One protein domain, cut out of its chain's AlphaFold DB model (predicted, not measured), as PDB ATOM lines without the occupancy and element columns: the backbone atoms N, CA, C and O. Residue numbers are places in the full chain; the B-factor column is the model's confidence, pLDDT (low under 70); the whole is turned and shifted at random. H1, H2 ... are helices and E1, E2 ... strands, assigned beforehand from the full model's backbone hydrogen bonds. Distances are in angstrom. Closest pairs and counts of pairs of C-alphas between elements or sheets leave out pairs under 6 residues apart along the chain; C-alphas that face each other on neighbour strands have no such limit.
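This is residues 42 to 94 and 107 to 174 of the 183 residues of an uncharacterized protein of ANME-2 cluster archaeon (UniProt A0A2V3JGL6). A twisted wall of four antiparallel strands has H1 and H2 over one face, and H3 leaves the end of E4 and stands up from the sheet, with residues 165 to 174 sticking out. The 121 printed residues hold three named helices and four named strands in the order H1 H2 E1 E2 E3 E4 H3, a mixed class; the sheet's order is E1 E2 E3 E4. The whole is compact, with a radius of gyration of the C-alphas of 15.4 A and spans of 47 by 33 by 30 A.

H1, residues 49 to 58, begins at C-alpha 49 (1.304, -54.766, 39.954), and H2 is residues 60 to 69. E1, residues 76 to 84, E2, residues 116 to 125, 28.8 A long, E3, residues 135 to 143, and E4, residues 150 to 159, follow. H3, residues 160 to 172, 17.7 A long, ends at C-alpha 172 (-1.814, -35.506, 26.406).

E2, E3 and E4 form a meander, each strand the antiparallel neighbour of the one before. N 79 and O 121 of E1 and E2 are 2.9 A apart, N 122 and O 139 of E2 and E3 2.8 A, and N 140 and O 154 of E3 and E4 2.8 A, within hydrogen-bond range. H1 is on the sheet at a height of 8.1 A; the C-alphas of Ile 53 and Val 120 of E2, the closest of the two, are 6.3 A apart. H2, on the same face at 9.4 A, runs along the strands, at 17 degrees to E3 on the local plane. In H1, H2 and H3 every O i to N i+4 pair is within hydrogen-bond range.

Residues 95 to 106 are not printed; C-alphas 94 and 107 are 19.2 A apart across the cut. Of the links printed whole, none is long. Mean pLDDT of the printed part is 80.9, with residues 85 to 94 and 107 to 115 among those under 70.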
ATOM      1  N   GLY A  42      14.949 -44.282  42.549       56.00
ATOM      2  CA  GLY A  42      14.071 -44.271  43.718       56.00
ATOM      3  C   GLY A  42      13.893 -45.659  44.353       56.00
ATOM      4  O   GLY A  42      14.427 -46.672  43.900       56.00
ATOM      5  N   THR A  43      13.129 -45.726  45.447       61.69
ATOM      6  CA  THR A  43      12.811 -46.993  46.124       61.69
ATOM      7  C   THR A  43      12.025 -47.911  45.188       61.69
ATOM      8  O   THR A  43      10.906 -47.572  44.798       61.69
ATOM      9  N   MET A  44      12.578 -49.080  44.854       67.62
ATOM     10  CA  MET A  44      11.851 -50.121  44.121       67.62
ATOM     11  C   MET A  44      10.523 -50.433  44.843       67.62
ATOM     12  O   MET A  44      10.544 -50.571  46.071       67.62
ATOM     13  N   PRO A  45       9.378 -50.523  44.137       75.88
ATOM     14  CA  PRO A  45       8.121 -50.968  44.735       75.88
ATOM     15  C   PRO A  45       8.310 -52.322  45.422       75.88
ATOM     16  O   PRO A  45       8.835 -53.248  44.800       75.88
ATOM     17  N   LEU A  46       7.901 -52.434  46.686       84.75
ATOM     18  CA  LEU A  46       7.920 -53.703  47.413       84.75
ATOM     19  C   LEU A  46       6.822 -54.627  46.879       84.75
ATOM     20  O   LEU A  46       7.067 -55.806  46.630       84.75
ATOM     21  N   ILE A  47       5.634 -54.063  46.645       88.75
ATOM     22  CA  ILE A  47       4.521 -54.773  46.024       88.75
ATOM     23  C   ILE A  47       4.532 -54.574  44.506       88.75
ATOM     24  O   ILE A  47       4.717 -53.468  43.983       88.75
ATOM     25  N   ASN A  48       4.313 -55.664  43.775       91.38
ATOM     26  CA  ASN A  48       4.216 -55.625  42.316       91.38
ATOM     27  C   ASN A  48       2.784 -55.295  41.847       91.38
ATOM     28  O   ASN A  48       1.839 -55.236  42.633       91.38
ATOM     29  N   ALA A  49       2.603 -55.110  40.536       92.44
ATOM     30  CA  ALA A  49       1.304 -54.766  39.954       92.44
ATOM     31  C   ALA A  49       0.204 -55.808  40.240       92.44
ATOM     32  O   ALA A  49      -0.944 -55.440  40.478       92.44
ATOM     33  N   GLY A  50       0.538 -57.103  40.227       94.88
ATOM     34  CA  GLY A  50      -0.422 -58.176  40.504       94.88
ATOM     35  C   GLY A  50      -0.909 -58.150  41.950       94.88
ATOM     36  O   GLY A  50      -2.100 -58.311  42.212       94.88
ATOM     37  N   GLU A  51      -0.001 -57.872  42.879       96.06
ATOM     38  CA  GLU A  51      -0.322 -57.693  44.290       96.06
ATOM     39  C   GLU A  51      -1.187 -56.449  44.522       96.06
ATOM     40  O   GLU A  51      -2.221 -56.546  45.180       96.06
ATOM     41  N   ALA A  52      -0.864 -55.320  43.882       94.81
ATOM     42  CA  ALA A  52      -1.690 -54.112  43.927       94.81
ATOM     43  C   ALA A  52      -3.115 -54.353  43.388       94.81
ATOM     44  O   ALA A  52      -4.097 -53.887  43.976       94.81
ATOM     45  N   ILE A  53      -3.256 -55.119  42.298       97.19
ATOM     46  CA  ILE A  53      -4.560 -55.528  41.753       97.19
ATOM     47  C   ILE A  53      -5.324 -56.391  42.759       97.19
ATOM     48  O   ILE A  53      -6.515 -56.170  42.976       97.19
ATOM     49  N   ASN A  54      -4.652 -57.358  43.387       97.06
ATOM     50  CA  ASN A  54      -5.272 -58.234  44.373       97.06
ATOM     51  C   ASN A  54      -5.740 -57.457  45.614       97.06
ATOM     52  O   ASN A  54      -6.867 -57.646  46.063       97.06
ATOM     53  N   ILE A  55      -4.915 -56.545  46.131       96.25
ATOM     54  CA  ILE A  55      -5.278 -55.634  47.226       96.25
ATOM     55  C   ILE A  55      -6.517 -54.816  46.842       96.25
ATOM     56  O   ILE A  55      -7.498 -54.777  47.584       96.25
ATOM     57  N   THR A  56      -6.515 -54.239  45.638       95.56
ATOM     58  CA  THR A  56      -7.630 -53.436  45.118       95.56
ATOM     59  C   THR A  56      -8.929 -54.237  45.036       95.56
ATOM     60  O   THR A  56      -9.971 -53.773  45.492       95.56
ATOM     61  N   ALA A  57      -8.886 -55.453  44.485       95.38
ATOM     62  CA  ALA A  57     -10.067 -56.297  44.309       95.38
ATOM     63  C   ALA A  57     -10.649 -56.829  45.633       95.38
ATOM     64  O   ALA A  57     -11.825 -57.194  45.677       95.38
ATOM     65  N   ASN A  58      -9.842 -56.879  46.700       96.44
ATOM     66  CA  ASN A  58     -10.257 -57.349  48.024       96.44
ATOM     67  C   ASN A  58     -10.671 -56.228  48.987       96.44
ATOM     68  O   ASN A  58     -11.117 -56.533  50.088       96.44
ATOM     69  N   ASN A  59     -10.567 -54.957  48.593       95.94
ATOM     70  CA  ASN A  59     -11.115 -53.845  49.367       95.94
ATOM     71  C   ASN A  59     -12.639 -53.963  49.487       95.94
ATOM     72  O   ASN A  59     -13.297 -54.128  48.466       95.94
ATOM     73  N   ASP A  60     -13.206 -53.822  50.687       94.44
ATOM     74  CA  ASP A  60     -14.634 -54.086  50.932       94.44
ATOM     75  C   ASP A  60     -15.572 -53.287  50.011       94.44
ATOM     76  O   ASP A  60     -16.431 -53.873  49.351       94.44
ATOM     77  N   THR A  61     -15.351 -51.975  49.875       91.69
ATOM     78  CA  THR A  61     -16.158 -51.096  49.010       91.69
ATOM     79  C   THR A  61     -16.072 -51.502  47.538       91.69
ATOM     80  O   THR A  61     -17.077 -51.550  46.826       91.69
ATOM     81  N   ILE A  62     -14.862 -51.793  47.055       95.50
ATOM     82  CA  ILE A  62     -14.641 -52.197  45.660       95.50
ATOM     83  C   ILE A  62     -15.202 -53.597  45.411       95.50
ATOM     84  O   ILE A  62     -15.855 -53.825  44.396       95.50
ATOM     85  N   LYS A  63     -14.986 -54.526  46.339       96.00
ATOM     86  CA  LYS A  63     -15.457 -55.907  46.274       96.00
ATOM     87  C   LYS A  63     -16.978 -55.965  46.213       96.00
ATOM     88  O   LYS A  63     -17.521 -56.690  45.379       96.00
ATOM     89  N   GLU A  64     -17.661 -55.168  47.032       95.62
ATOM     90  CA  GLU A  64     -19.115 -55.028  46.975       95.62
ATOM     91  C   GLU A  64     -19.558 -54.490  45.605       95.62
ATOM     92  O   GLU A  64     -20.376 -55.119  44.930       95.62
ATOM     93  N   PHE A  65     -18.958 -53.394  45.133       95.94
ATOM     94  CA  PHE A  65     -19.295 -52.803  43.836       95.94
ATOM     95  C   PHE A  65     -19.077 -53.766  42.658       95.94
ATOM     96  O   PHE A  65     -19.925 -53.848  41.763       95.94
ATOM     97  N   ILE A  66     -17.976 -54.525  42.666       95.88
ATOM     98  CA  ILE A  66     -17.683 -55.577  41.685       95.88
ATOM     99  C   ILE A  66     -18.771 -56.645  41.737       95.88
ATOM    100  O   ILE A  66     -19.317 -56.996  40.694       95.88
ATOM    101  N   SER A  67     -19.131 -57.132  42.926       96.06
ATOM    102  CA  SER A  67     -20.145 -58.185  43.062       96.06
ATOM    103  C   SER A  67     -21.509 -57.781  42.492       96.06
ATOM    104  O   SER A  67     -22.223 -58.621  41.948       96.06
ATOM    105  N   GLN A  68     -21.844 -56.490  42.565       95.94
ATOM    106  CA  GLN A  68     -23.116 -55.952  42.089       95.94
ATOM    107  C   GLN A  68     -23.114 -55.644  40.585       95.94
ATOM    108  O   GLN A  68     -24.134 -55.823  39.924       95.94
ATOM    109  N   ASN A  69     -21.990 -55.172  40.034       95.00
ATOM    110  CA  ASN A  69     -21.964 -54.578  38.690       95.00
ATOM    111  C   ASN A  69     -21.135 -55.375  37.668       95.00
ATOM    112  O   ASN A  69     -21.419 -55.317  36.471       95.00
ATOM    113  N   PHE A  70     -20.119 -56.120  38.110       95.00
ATOM    114  CA  PHE A  70     -19.139 -56.766  37.234       95.00
ATOM    115  C   PHE A  70     -19.555 -58.212  36.943       95.00
ATOM    116  O   PHE A  70     -19.103 -59.166  37.579       95.00
ATOM    117  N   THR A  71     -20.431 -58.372  35.956       93.81
ATOM    118  CA  THR A  71     -21.077 -59.644  35.597       93.81
ATOM    119  C   THR A  71     -20.495 -60.310  34.349       93.81
ATOM    120  O   THR A  71     -20.804 -61.467  34.071       93.81
ATOM    121  N   ALA A  72     -19.646 -59.619  33.587       93.38
ATOM    122  CA  ALA A  72     -19.143 -60.078  32.298       93.38
ATOM    123  C   ALA A  72     -17.615 -59.936  32.191       93.38
ATOM    124  O   ALA A  72     -17.111 -58.968  31.609       93.38
ATOM    125  N   PRO A  73     -16.865 -60.943  32.672       91.25
ATOM    126  CA  PRO A  73     -15.402 -60.929  32.670       91.25
ATOM    127  C   PRO A  73     -14.776 -60.695  31.288       91.25
ATOM    128  O   PRO A  73     -13.728 -60.071  31.183       91.25
ATOM    129  N   ASN A  74     -15.432 -61.130  30.208       90.94
ATOM    130  CA  ASN A  74     -14.972 -60.923  28.830       90.94
ATOM    131  C   ASN A  74     -15.069 -59.461  28.347       90.94
ATOM    132  O   ASN A  74     -14.612 -59.149  27.251       90.94
ATOM    133  N   ARG A  75     -15.688 -58.572  29.132       90.44
ATOM    134  CA  ARG A  75     -15.792 -57.125  28.877       90.44
ATOM    135  C   ARG A  75     -14.975 -56.305  29.876       90.44
ATOM    136  O   ARG A  75     -15.166 -55.089  29.963       90.44
ATOM    137  N   ARG A  76     -14.131 -56.975  30.663       92.75
ATOM    138  CA  ARG A  76     -13.363 -56.385  31.752       92.75
ATOM    139  C   ARG A  76     -11.965 -55.998  31.287       92.75
ATOM    140  O   ARG A  76     -11.317 -56.730  30.548       92.75
ATOM    141  N   SER A  77     -11.498 -54.856  31.765       93.62
ATOM    142  CA  SER A  77     -10.128 -54.382  31.650       93.62
ATOM    143  C   SER A  77      -9.603 -54.106  33.053       93.62
ATOM    144  O   SER A  77     -10.308 -53.547  33.892       93.62
ATOM    145  N   VAL A  78      -8.372 -54.533  33.306       95.31
ATOM    146  CA  VAL A  78      -7.644 -54.258  34.542       95.31
ATOM    147  C   VAL A  78      -6.387 -53.510  34.148       95.31
ATOM    148  O   VAL A  78      -5.640 -53.971  33.287       95.31
ATOM    149  N   GLN A  79      -6.173 -52.350  34.753       93.00
ATOM    150  CA  GLN A  79      -5.007 -51.516  34.503       93.00
ATOM    151  C   GLN A  79      -4.334 -51.236  35.837       93.00
ATOM    152  O   GLN A  79      -4.993 -50.823  36.784       93.00
ATOM    153  N   ALA A  80      -3.029 -51.465  35.910       92.69
ATOM    154  CA  ALA A  80      -2.207 -51.104  37.054       92.69
ATOM    155  C   ALA A  80      -1.015 -50.309  36.533       92.69
ATOM    156  O   ALA A  80      -0.238 -50.808  35.720       92.69
ATOM    157  N   VAL A  81      -0.905 -49.059  36.969       88.94
ATOM    158  CA  VAL A  81       0.137 -48.134  36.526       88.94
ATOM    159  C   VAL A  81       0.857 -47.593  37.748       88.94
ATOM    160  O   VAL A  81       0.219 -47.094  38.676       88.94
ATOM    161  N   LEU A  82       2.185 -47.685  37.738       86.81
ATOM    162  CA  LEU A  82       3.022 -47.052  38.746       86.81
ATOM    163  C   LEU A  82       3.198 -45.585  38.362       86.81
ATOM    164  O   LEU A  82       3.852 -45.264  37.370       86.81
ATOM    165  N   VAL A  83       2.578 -44.692  39.120       82.69
ATOM    166  CA  VAL A  83       2.660 -43.252  38.884       82.69
ATOM    167  C   VAL A  83       3.830 -42.704  39.691       82.69
ATOM    168  O   VAL A  83       3.897 -42.926  40.895       82.69
ATOM    169  N   GLN A  84       4.753 -42.006  39.026       72.12
ATOM    170  CA  GLN A  84       5.901 -41.349  39.657       72.12
ATOM    171  C   GLN A  84       5.581 -39.896  40.030       72.12
ATOM    172  O   GLN A  84       4.716 -39.266  39.417       72.12
ATOM    173  N   ASN A  85       6.314 -39.345  41.002       60.62
ATOM    174  CA  ASN A  85       6.179 -37.973  41.507       60.62
ATOM    175  C   ASN A  85       4.764 -37.633  42.008       60.62
ATOM    176  O   ASN A  85       4.327 -36.481  41.967       60.62
ATOM    177  N   SER A  86       4.034 -38.639  42.484       53.81
ATOM    178  CA  SER A  86       2.721 -38.473  43.097       53.81
ATOM    179  C   SER A  86       2.876 -38.171  44.588       53.81
ATOM    180  O   SER A  86       3.266 -39.048  45.350       53.81
ATOM    181  N   MET A  87       2.548 -36.952  45.024       48.09
ATOM    182  CA  MET A  87       2.463 -36.618  46.455       48.09
ATOM    183  C   MET A  87       1.011 -36.706  46.917       48.09
ATOM    184  O   MET A  87       0.246 -35.769  46.718       48.09
ATOM    185  N   TYR A  88       0.598 -37.822  47.503       46.88
ATOM    186  CA  TYR A  88      -0.778 -37.985  47.963       46.88
ATOM    187  C   TYR A  88      -0.948 -37.488  49.405       46.88
ATOM    188  O   TYR A  88      -0.093 -37.694  50.262       46.88
ATOM    189  N   THR A  89      -2.075 -36.836  49.697       40.12
ATOM    190  CA  THR A  89      -2.492 -36.600  51.082       40.12
ATOM    191  C   THR A  89      -3.246 -37.837  51.556       40.12
ATOM    192  O   THR A  89      -4.270 -38.187  50.967       40.12
ATOM    193  N   ILE A  90      -2.769 -38.498  52.616       41.81
ATOM    194  CA  ILE A  90      -3.566 -39.501  53.334       41.81
ATOM    195  C   ILE A  90      -4.685 -38.741  54.045       41.81
ATOM    196  O   ILE A  90      -4.520 -38.249  55.162       41.81
ATOM    197  N   ILE A  91      -5.826 -38.592  53.377       41.41
ATOM    198  CA  ILE A  91      -7.030 -38.089  54.029       41.41
ATOM    199  C   ILE A  91      -7.577 -39.260  54.842       41.41
ATOM    200  O   ILE A  91      -8.281 -40.120  54.316       41.41
ATOM    201  N   LYS A  92      -7.232 -39.310  56.134       34.34
ATOM    202  CA  LYS A  92      -7.971 -40.147  57.090       34.34
ATOM    203  C   LYS A  92      -9.453 -39.777  56.974       34.34
ATOM    204  O   LYS A  92      -9.744 -38.581  56.896       34.34
ATOM    205  N   PRO A  93     -10.376 -40.751  56.929       35.16
ATOM    206  CA  PRO A  93     -11.758 -40.498  56.550       35.16
ATOM    207  C   PRO A  93     -12.390 -39.487  57.509       35.16
ATOM    208  O   PRO A  93     -12.670 -39.800  58.664       35.16
ATOM    209  N   SER A  94     -12.606 -38.263  57.024       35.25
ATOM    210  CA  SER A  94     -13.541 -37.320  57.621       35.25
ATOM    211  C   SER A  94     -14.854 -37.418  56.846       35.25
ATOM    212  O   SER A  94     -14.890 -37.549  55.625       35.25
ATOM    213  N   ARG A 107      -0.447 -30.656  46.604       36.44
ATOM    214  CA  ARG A 107       0.939 -30.534  47.055       36.44
ATOM    215  C   ARG A 107       0.957 -29.798  48.396       36.44
ATOM    216  O   ARG A 107       0.902 -28.576  48.425       36.44
ATOM    217  N   SER A 108       1.036 -30.539  49.494       38.22
ATOM    218  CA  SER A 108       1.381 -29.983  50.804       38.22
ATOM    219  C   SER A 108       2.521 -30.791  51.407       38.22
ATOM    220  O   SER A 108       2.546 -32.016  51.312       38.22
ATOM    221  N   ALA A 109       3.497 -30.071  51.950       39.47
ATOM    222  CA  ALA A 109       4.743 -30.605  52.465       39.47
ATOM    223  C   ALA A 109       4.513 -31.574  53.638       39.47
ATOM    224  O   ALA A 109       3.650 -31.343  54.483       39.47
ATOM    225  N   ASN A 110       5.367 -32.602  53.687       38.47
ATOM    226  CA  ASN A 110       5.541 -33.619  54.731       38.47
ATOM    227  C   ASN A 110       4.634 -34.859  54.672       38.47
ATOM    228  O   ASN A 110       3.857 -35.112  55.588       38.47
ATOM    229  N   VAL A 111       4.860 -35.718  53.670       39.38
ATOM    230  CA  VAL A 111       4.787 -37.177  53.865       39.38
ATOM    231  C   VAL A 111       6.024 -37.802  53.219       39.38
ATOM    232  O   VAL A 111       6.284 -37.613  52.032       39.38
ATOM    233  N   SER A 112       6.816 -38.476  54.046       46.66
ATOM    234  CA  SER A 112       7.976 -39.275  53.667       46.66
ATOM    235  C   SER A 112       7.492 -40.670  53.245       46.66
ATOM    236  O   SER A 112       6.671 -41.238  53.956       46.66
ATOM    237  N   GLU A 113       7.982 -41.183  52.105       50.31
ATOM    238  CA  GLU A 113       8.657 -42.501  51.957       50.31
ATOM    239  C   GLU A 113       8.471 -43.241  50.615       50.31
ATOM    240  O   GLU A 113       9.266 -44.132  50.326       50.31
ATOM    241  N   SER A 114       7.575 -42.840  49.701       53.69
ATOM    242  CA  SER A 114       7.674 -43.340  48.316       53.69
ATOM    243  C   SER A 114       7.270 -42.307  47.264       53.69
ATOM    244  O   SER A 114       6.157 -41.784  47.320       53.69
ATOM    245  N   PRO A 115       8.125 -42.016  46.260       64.81
ATOM    246  CA  PRO A 115       7.771 -41.128  45.149       64.81
ATOM    247  C   PRO A 115       6.785 -41.784  44.166       64.81
ATOM    248  O   PRO A 115       6.480 -41.200  43.122       64.81
ATOM    249  N   PHE A 116       6.315 -42.996  44.471       76.88
ATOM    250  CA  PHE A 116       5.498 -43.821  43.603       76.88
ATOM    251  C   PHE A 116       4.158 -44.165  44.253       76.88
ATOM    252  O   PHE A 116       4.068 -44.336  45.465       76.88
ATOM    253  N   ILE A 117       3.124 -44.330  43.432       85.00
ATOM    254  CA  ILE A 117       1.847 -44.910  43.850       85.00
ATOM    255  C   ILE A 117       1.322 -45.847  42.771       85.00
ATOM    256  O   ILE A 117       1.405 -45.545  41.577       85.00
ATOM    257  N   TRP A 118       0.765 -46.985  43.170       90.00
ATOM    258  CA  TRP A 118       0.023 -47.828  42.244       90.00
ATOM    259  C   TRP A 118      -1.368 -47.241  42.043       90.00
ATOM    260  O   TRP A 118      -2.172 -47.219  42.971       90.00
ATOM    261  N   LYS A 119      -1.678 -46.796  40.826       91.50
ATOM    262  CA  LYS A 119      -3.059 -46.547  40.412       91.50
ATOM    263  C   LYS A 119      -3.595 -47.804  39.741       91.50
ATOM    264  O   LYS A 119      -3.091 -48.201  38.689       91.50
ATOM    265  N   VAL A 120      -4.619 -48.403  40.337       94.75
ATOM    266  CA  VAL A 120      -5.293 -49.587  39.807       94.75
ATOM    267  C   VAL A 120      -6.708 -49.217  39.389       94.75
ATOM    268  O   VAL A 120      -7.488 -48.761  40.217       94.75
ATOM    269  N   ASP A 121      -7.045 -49.447  38.124       94.31
ATOM    270  CA  ASP A 121      -8.383 -49.278  37.563       94.31
ATOM    271  C   ASP A 121      -8.948 -50.651  37.154       94.31
ATOM    272  O   ASP A 121      -8.400 -51.346  36.294       94.31
ATOM    273  N   LEU A 122     -10.071 -51.037  37.757       96.31
ATOM    274  CA  LEU A 122     -10.897 -52.177  37.367       96.31
ATOM    275  C   LEU A 122     -12.104 -51.644  36.603       96.31
ATOM    276  O   LEU A 122     -12.896 -50.873  37.143       96.31
ATOM    277  N   ILE A 123     -12.243 -52.037  35.342       95.38
ATOM    278  CA  ILE A 123     -13.210 -51.447  34.417       95.38
ATOM    279  C   ILE A 123     -14.008 -52.566  33.762       95.38
ATOM    280  O   ILE A 123     -13.419 -53.495  33.220       95.38
ATOM    281  N   GLU A 124     -15.334 -52.481  33.739       94.94
ATOM    282  CA  GLU A 124     -16.166 -53.400  32.959       94.94
ATOM    283  C   GLU A 124     -17.239 -52.640  32.179       94.94
ATOM    284  O   GLU A 124     -17.926 -51.765  32.713       94.94
ATOM    285  N   ARG A 125     -17.395 -52.961  30.889       93.06
ATOM    286  CA  ARG A 125     -18.488 -52.384  30.092       93.06
ATOM    287  C   ARG A 125     -19.823 -52.934  30.589       93.06
ATOM    288  O   ARG A 125     -19.996 -54.150  30.701       93.06
ATOM    289  N   SER A 126     -20.790 -52.042  30.784       91.25
ATOM    290  CA  SER A 126     -22.158 -52.406  31.182       91.25
ATOM    291  C   SER A 126     -22.879 -53.281  30.147       91.25
ATOM    292  O   SER A 126     -23.704 -54.119  30.509       91.25
ATOM    293  N   CYS A 127     -22.552 -53.148  28.855       84.25
ATOM    294  CA  CYS A 127     -23.084 -53.999  27.793       84.25
ATOM    295  C   CYS A 127     -22.058 -54.263  26.676       84.25
ATOM    296  O   CYS A 127     -21.034 -53.590  26.579       84.25
ATOM    297  N   SER A 128     -22.326 -55.263  25.830       82.00
ATOM    298  CA  SER A 128     -21.487 -55.638  24.675       82.00
ATOM    299  C   SER A 128     -21.885 -54.947  23.364       82.00
ATOM    300  O   SER A 128     -21.284 -55.213  22.326       82.00
ATOM    301  N   CYS A 129     -22.906 -54.087  23.373       79.56
ATOM    302  CA  CYS A 129     -23.433 -53.483  22.153       79.56
ATOM    303  C   CYS A 129     -22.393 -52.556  21.501       79.56
ATOM    304  O   CYS A 129     -21.831 -51.692  22.167       79.56
ATOM    305  N   GLY A 130     -22.201 -52.672  20.183       66.12
ATOM    306  CA  GLY A 130     -21.207 -51.903  19.417       66.12
ATOM    307  C   GLY A 130     -21.507 -50.410  19.211       66.12
ATOM    308  O   GLY A 130     -20.875 -49.782  18.371       66.12
ATOM    309  N   SER A 131     -22.470 -49.828  19.933       66.69
ATOM    310  CA  SER A 131     -22.724 -48.379  19.878       66.69
ATOM    311  C   SER A 131     -21.770 -47.630  20.810       66.69
ATOM    312  O   SER A 131     -21.485 -48.095  21.912       66.69
ATOM    313  N   SER A 132     -21.303 -46.456  20.383       66.31
ATOM    314  CA  SER A 132     -20.484 -45.560  21.206       66.31
ATOM    315  C   SER A 132     -21.259 -45.030  22.423       66.31
ATOM    316  O   SER A 132     -22.493 -45.017  22.449       66.31
ATOM    317  N   GLY A 133     -20.532 -44.599  23.460       67.06
ATOM    318  CA  GLY A 133     -21.116 -43.918  24.622       67.06
ATOM    319  C   GLY A 133     -21.763 -44.810  25.687       67.06
ATOM    320  O   GLY A 133     -22.522 -44.297  26.507       67.06
ATOM    321  N   LYS A 134     -21.485 -46.119  25.715       85.50
ATOM    322  CA  LYS A 134     -21.983 -47.003  26.787       85.50
ATOM    323  C   LYS A 134     -21.304 -46.732  28.114       85.50
ATOM    324  O   LYS A 134     -20.180 -46.249  28.157       85.50
ATOM    325  N   ASN A 135     -21.993 -47.066  29.197       92.25
ATOM    326  CA  ASN A 135     -21.452 -46.895  30.532       92.25
ATOM    327  C   ASN A 135     -20.385 -47.952  30.835       92.25
ATOM    328  O   ASN A 135     -20.540 -49.131  30.504       92.25
ATOM    329  N   LEU A 136     -19.331 -47.507  31.497       94.06
ATOM    330  CA  LEU A 136     -18.307 -48.294  32.153       94.06
ATOM    331  C   LEU A 136     -18.592 -48.274  33.651       94.06
ATOM    332  O   LEU A 136     -18.829 -47.201  34.214       94.06
ATOM    333  N   TYR A 137     -18.535 -49.440  34.280       96.38
ATOM    334  CA  TYR A 137     -18.392 -49.551  35.723       96.38
ATOM    335  C   TYR A 137     -16.907 -49.492  36.041       96.38
ATOM    336  O   TYR A 137     -16.132 -50.258  35.472       96.38
ATOM    337  N   ILE A 138     -16.510 -48.554  36.895       95.31
ATOM    338  CA  ILE A 138     -15.107 -48.284  37.195       95.31
ATOM    339  C   ILE A 138     -14.924 -48.338  38.707       95.31
ATOM    340  O   ILE A 138     -15.634 -47.659  39.447       95.31
ATOM    341  N   ALA A 139     -13.964 -49.140  39.149       95.69
ATOM    342  CA  ALA A 139     -13.438 -49.119  40.501       95.69
ATOM    343  C   ALA A 139     -11.948 -48.785  40.434       95.69
ATOM    344  O   ALA A 139     -11.179 -49.504  39.802       95.69
ATOM    345  N   THR A 140     -11.554 -47.693  41.076       92.75
ATOM    346  CA  THR A 140     -10.173 -47.214  41.111       92.75
ATOM    347  C   THR A 140      -9.655 -47.259  42.538       92.75
ATOM    348  O   THR A 140     -10.330 -46.766  43.443       92.75
ATOM    349  N   ALA A 141      -8.440 -47.765  42.731       92.25
ATOM    350  CA  ALA A 141      -7.702 -47.629  43.978       92.25
ATOM    351  C   ALA A 141      -6.316 -47.027  43.752       92.25
ATOM    352  O   ALA A 141      -5.686 -47.212  42.708       92.25
ATOM    353  N   LEU A 142      -5.857 -46.309  44.766       90.06
ATOM    354  CA  LEU A 142      -4.493 -45.841  44.917       90.06
ATOM    355  C   LEU A 142      -3.850 -46.645  46.044       90.06
ATOM    356  O   LEU A 142      -4.334 -46.589  47.174       90.06
ATOM    357  N   VAL A 143      -2.803 -47.402  45.730       89.62
ATOM    358  CA  VAL A 143      -2.148 -48.331  46.658       89.62
ATOM    359  C   VAL A 143      -0.706 -47.898  46.877       89.62
ATOM    360  O   VAL A 143       0.028 -47.652  45.914       89.62
ATOM    361  N   ASP A 144      -0.304 -47.803  48.139       85.75
ATOM    362  CA  ASP A 144       1.079 -47.540  48.507       85.75
ATOM    363  C   ASP A 144       1.973 -48.719  48.065       85.75
ATOM    364  O   ASP A 144       1.691 -49.873  48.398       85.75
ATOM    365  N   PRO A 145       3.041 -48.468  47.292       85.94
ATOM    366  CA  PRO A 145       3.874 -49.519  46.724       85.94
ATOM    367  C   PRO A 145       4.838 -50.165  47.729       85.94
ATOM    368  O   PRO A 145       5.452 -51.175  47.389       85.94
ATOM    369  N   GLN A 146       5.016 -49.593  48.919       84.31
ATOM    370  CA  GLN A 146       5.867 -50.121  49.986       84.31
ATOM    371  C   GLN A 146       5.052 -50.904  51.016       84.31
ATOM    372  O   GLN A 146       5.492 -51.960  51.463       84.31
ATOM    373  N   THR A 147       3.865 -50.414  51.377       85.44
ATOM    374  CA  THR A 147       3.047 -51.008  52.447       85.44
ATOM    375  C   THR A 147       1.879 -51.844  51.935       85.44
ATOM    376  O   THR A 147       1.366 -52.689  52.666       85.44
ATOM    377  N   GLY A 148       1.426 -51.606  50.702       86.19
ATOM    378  CA  GLY A 148       0.176 -52.168  50.193       86.19
ATOM    379  C   GLY A 148      -1.084 -51.525  50.781       86.19
ATOM    380  O   GLY A 148      -2.186 -52.020  50.553       86.19
ATOM    381  N   GLU A 149      -0.962 -50.424  51.526       87.69
ATOM    382  CA  GLU A 149      -2.112 -49.700  52.064       87.69
ATOM    383  C   GLU A 149      -2.897 -49.000  50.945       87.69
ATOM    384  O   GLU A 149      -2.328 -48.377  50.046       87.69
ATOM    385  N   ILE A 150      -4.228 -49.072  51.004       87.00
ATOM    386  CA  ILE A 150      -5.093 -48.316  50.096       87.00
ATOM    387  C   ILE A 150      -5.232 -46.892  50.624       87.00
ATOM    388  O   ILE A 150      -5.944 -46.631  51.589       87.00
ATOM    389  N   VAL A 151      -4.600 -45.961  49.923       86.38
ATOM    390  CA  VAL A 151      -4.638 -44.525  50.208       86.38
ATOM    391  C   VAL A 151      -5.989 -43.919  49.825       86.38
ATOM    392  O   VAL A 151      -6.489 -42.997  50.469       86.38
ATOM    393  N   ASN A 152      -6.579 -44.393  48.727       84.81
ATOM    394  CA  ASN A 152      -7.867 -43.914  48.237       84.81
ATOM    395  C   ASN A 152      -8.547 -45.000  47.404       84.81
ATOM    396  O   ASN A 152      -7.882 -45.684  46.631       84.81
ATOM    397  N   ALA A 153      -9.868 -45.111  47.512       88.00
ATOM    398  CA  ALA A 153     -10.683 -45.972  46.670       88.00
ATOM    399  C   ALA A 153     -11.941 -45.223  46.225       88.00
ATOM    400  O   ALA A 153     -12.588 -44.542  47.023       88.00
ATOM    401  N   LYS A 154     -12.300 -45.354  44.948       90.44
ATOM    402  CA  LYS A 154     -13.511 -44.763  44.370       90.44
ATOM    403  C   LYS A 154     -14.177 -45.747  43.428       90.44
ATOM    404  O   LYS A 154     -13.510 -46.414  42.644       90.44
ATOM    405  N   THR A 155     -15.500 -45.774  43.454       93.56
ATOM    406  CA  THR A 155     -16.321 -46.526  42.506       93.56
ATOM    407  C   THR A 155     -17.291 -45.567  41.835       93.56
ATOM    408  O   THR A 155     -17.812 -44.646  42.464       93.56
ATOM    409  N   TYR A 156     -17.479 -45.707  40.527       92.75
ATOM    410  CA  TYR A 156     -18.376 -44.840  39.773       92.75
ATOM    411  C   TYR A 156     -18.765 -45.455  38.431       92.75
ATOM    412  O   TYR A 156     -18.182 -46.426  37.951       92.75
ATOM    413  N   THR A 157     -19.779 -44.854  37.813       93.44
ATOM    414  CA  THR A 157     -20.217 -45.176  36.455       93.44
ATOM    415  C   THR A 157     -20.004 -43.968  35.553       93.44
ATOM    416  O   THR A 157     -20.306 -42.837  35.934       93.44
ATOM    417  N   MET A 158     -19.482 -44.186  34.349       91.94
ATOM    418  CA  MET A 158     -19.225 -43.120  33.378       91.94
ATOM    419  C   MET A 158     -19.387 -43.637  31.951       91.94
ATOM    420  O   MET A 158     -19.067 -44.789  31.689       91.94
ATOM    421  N   SER A 159     -19.832 -42.805  31.006       92.00
ATOM    422  CA  SER A 159     -19.821 -43.202  29.595       92.00
ATOM    423  C   SER A 159     -18.391 -43.388  29.074       92.00
ATOM    424  O   SER A 159     -17.483 -42.633  29.417       92.00
ATOM    425  N   GLU A 160     -18.192 -44.361  28.195       89.69
ATOM    426  CA  GLU A 160     -16.906 -44.700  27.582       89.69
ATOM    427  C   GLU A 160     -16.294 -43.508  26.843       89.69
ATOM    428  O   GLU A 160     -15.098 -43.259  26.957       89.69
ATOM    429  N   ASN A 161     -17.128 -42.699  26.180       89.50
ATOM    430  CA  ASN A 161     -16.686 -41.470  25.520       89.50
ATOM    431  C   ASN A 161     -16.119 -40.467  26.533       89.50
ATOM    432  O   ASN A 161     -15.062 -39.887  26.297       89.50
ATOM    433  N   LYS A 162     -16.802 -40.271  27.670       88.88
ATOM    434  CA  LYS A 162     -16.348 -39.350  28.718       88.88
ATOM    435  C   LYS A 162     -15.096 -39.886  29.410       88.88
ATOM    436  O   LYS A 162     -14.180 -39.112  29.672       88.88
ATOM    437  N   TYR A 163     -15.025 -41.197  29.640       88.06
ATOM    438  CA  TYR A 163     -13.835 -41.847  30.182       88.06
ATOM    439  C   TYR A 163     -12.636 -41.650  29.249       88.06
ATOM    440  O   TYR A 163     -11.627 -41.086  29.668       88.06
ATOM    441  N   GLY A 164     -12.779 -42.001  27.968       86.56
ATOM    442  CA  GLY A 164     -11.739 -41.834  26.953       86.56
ATOM    443  C   GLY A 164     -11.296 -40.379  26.791       86.56
ATOM    444  O   GLY A 164     -10.098 -40.104  26.778       86.56
ATOM    445  N   GLN A 165     -12.242 -39.435  26.760       85.69
ATOM    446  CA  GLN A 165     -11.935 -38.004  26.730       85.69
ATOM    447  C   GLN A 165     -11.135 -37.574  27.966       85.69
ATOM    448  O   GLN A 165     -10.130 -36.882  27.831       85.69
ATOM    449  N   SER A 166     -11.550 -37.996  29.164       81.44
ATOM    450  CA  SER A 166     -10.883 -37.618  30.411       81.44
ATOM    451  C   SER A 166      -9.456 -38.161  30.503       81.44
ATOM    452  O   SER A 166      -8.540 -37.418  30.854       81.44
ATOM    453  N   THR A 167      -9.247 -39.414  30.088       80.62
ATOM    454  CA  THR A 167      -7.925 -40.040  30.017       80.62
ATOM    455  C   THR A 167      -7.044 -39.313  29.005       80.62
ATOM    456  O   THR A 167      -5.929 -38.926  29.346       80.62
ATOM    457  N   CYS A 168      -7.568 -39.033  27.807       80.25
ATOM    458  CA  CYS A 168      -6.855 -38.296  26.762       80.25
ATOM    459  C   CYS A 168      -6.420 -36.897  27.229       80.25
ATOM    460  O   CYS A 168      -5.251 -36.537  27.100       80.25
ATOM    461  N   ILE A 169      -7.328 -36.132  27.849       79.31
ATOM    462  CA  ILE A 169      -7.005 -34.800  28.379       79.31
ATOM    463  C   ILE A 169      -5.928 -34.900  29.460       79.31
ATOM    464  O   ILE A 169      -4.955 -34.151  29.426       79.31
ATOM    465  N   SER A 170      -6.072 -35.844  30.393       70.31
ATOM    466  CA  SER A 170      -5.130 -35.999  31.503       70.31
ATOM    467  C   SER A 170      -3.723 -36.416  31.062       70.31
ATOM    468  O   SER A 170      -2.749 -35.994  31.683       70.31
ATOM    469  N   ALA A 171      -3.618 -37.208  29.989       72.19
ATOM    470  CA  ALA A 171      -2.358 -37.748  29.494       72.19
ATOM    471  C   ALA A 171      -1.654 -36.818  28.492       72.19
ATOM    472  O   ALA A 171      -0.440 -36.656  28.569       72.19
ATOM    473  N   CYS A 172      -2.395 -36.202  27.563       72.38
ATOM    474  CA  CYS A 172      -1.814 -35.506  26.406       72.38
ATOM    475  C   CYS A 172      -2.111 -34.003  26.358       72.38
ATOM    476  O   CYS A 172      -1.392 -33.259  25.697       72.38
ATOM    477  N   HIS A 173      -3.153 -33.537  27.049       73.44
ATOM    478  CA  HIS A 173      -3.620 -32.149  26.967       73.44
ATOM    479  C   HIS A 173      -3.755 -31.507  28.345       73.44
ATOM    480  O   HIS A 173      -4.680 -30.725  28.576       73.44
ATOM    481  N   LYS A 174      -2.846 -31.850  29.268       68.12
ATOM    482  CA  LYS A 174      -2.829 -31.318  30.632       68.12
ATOM    483  C   LYS A 174      -2.748 -29.794  30.553       68.12
ATOM    484  O   LYS A 174      -1.689 -29.242  30.264       68.12
TER     485      LYS A 174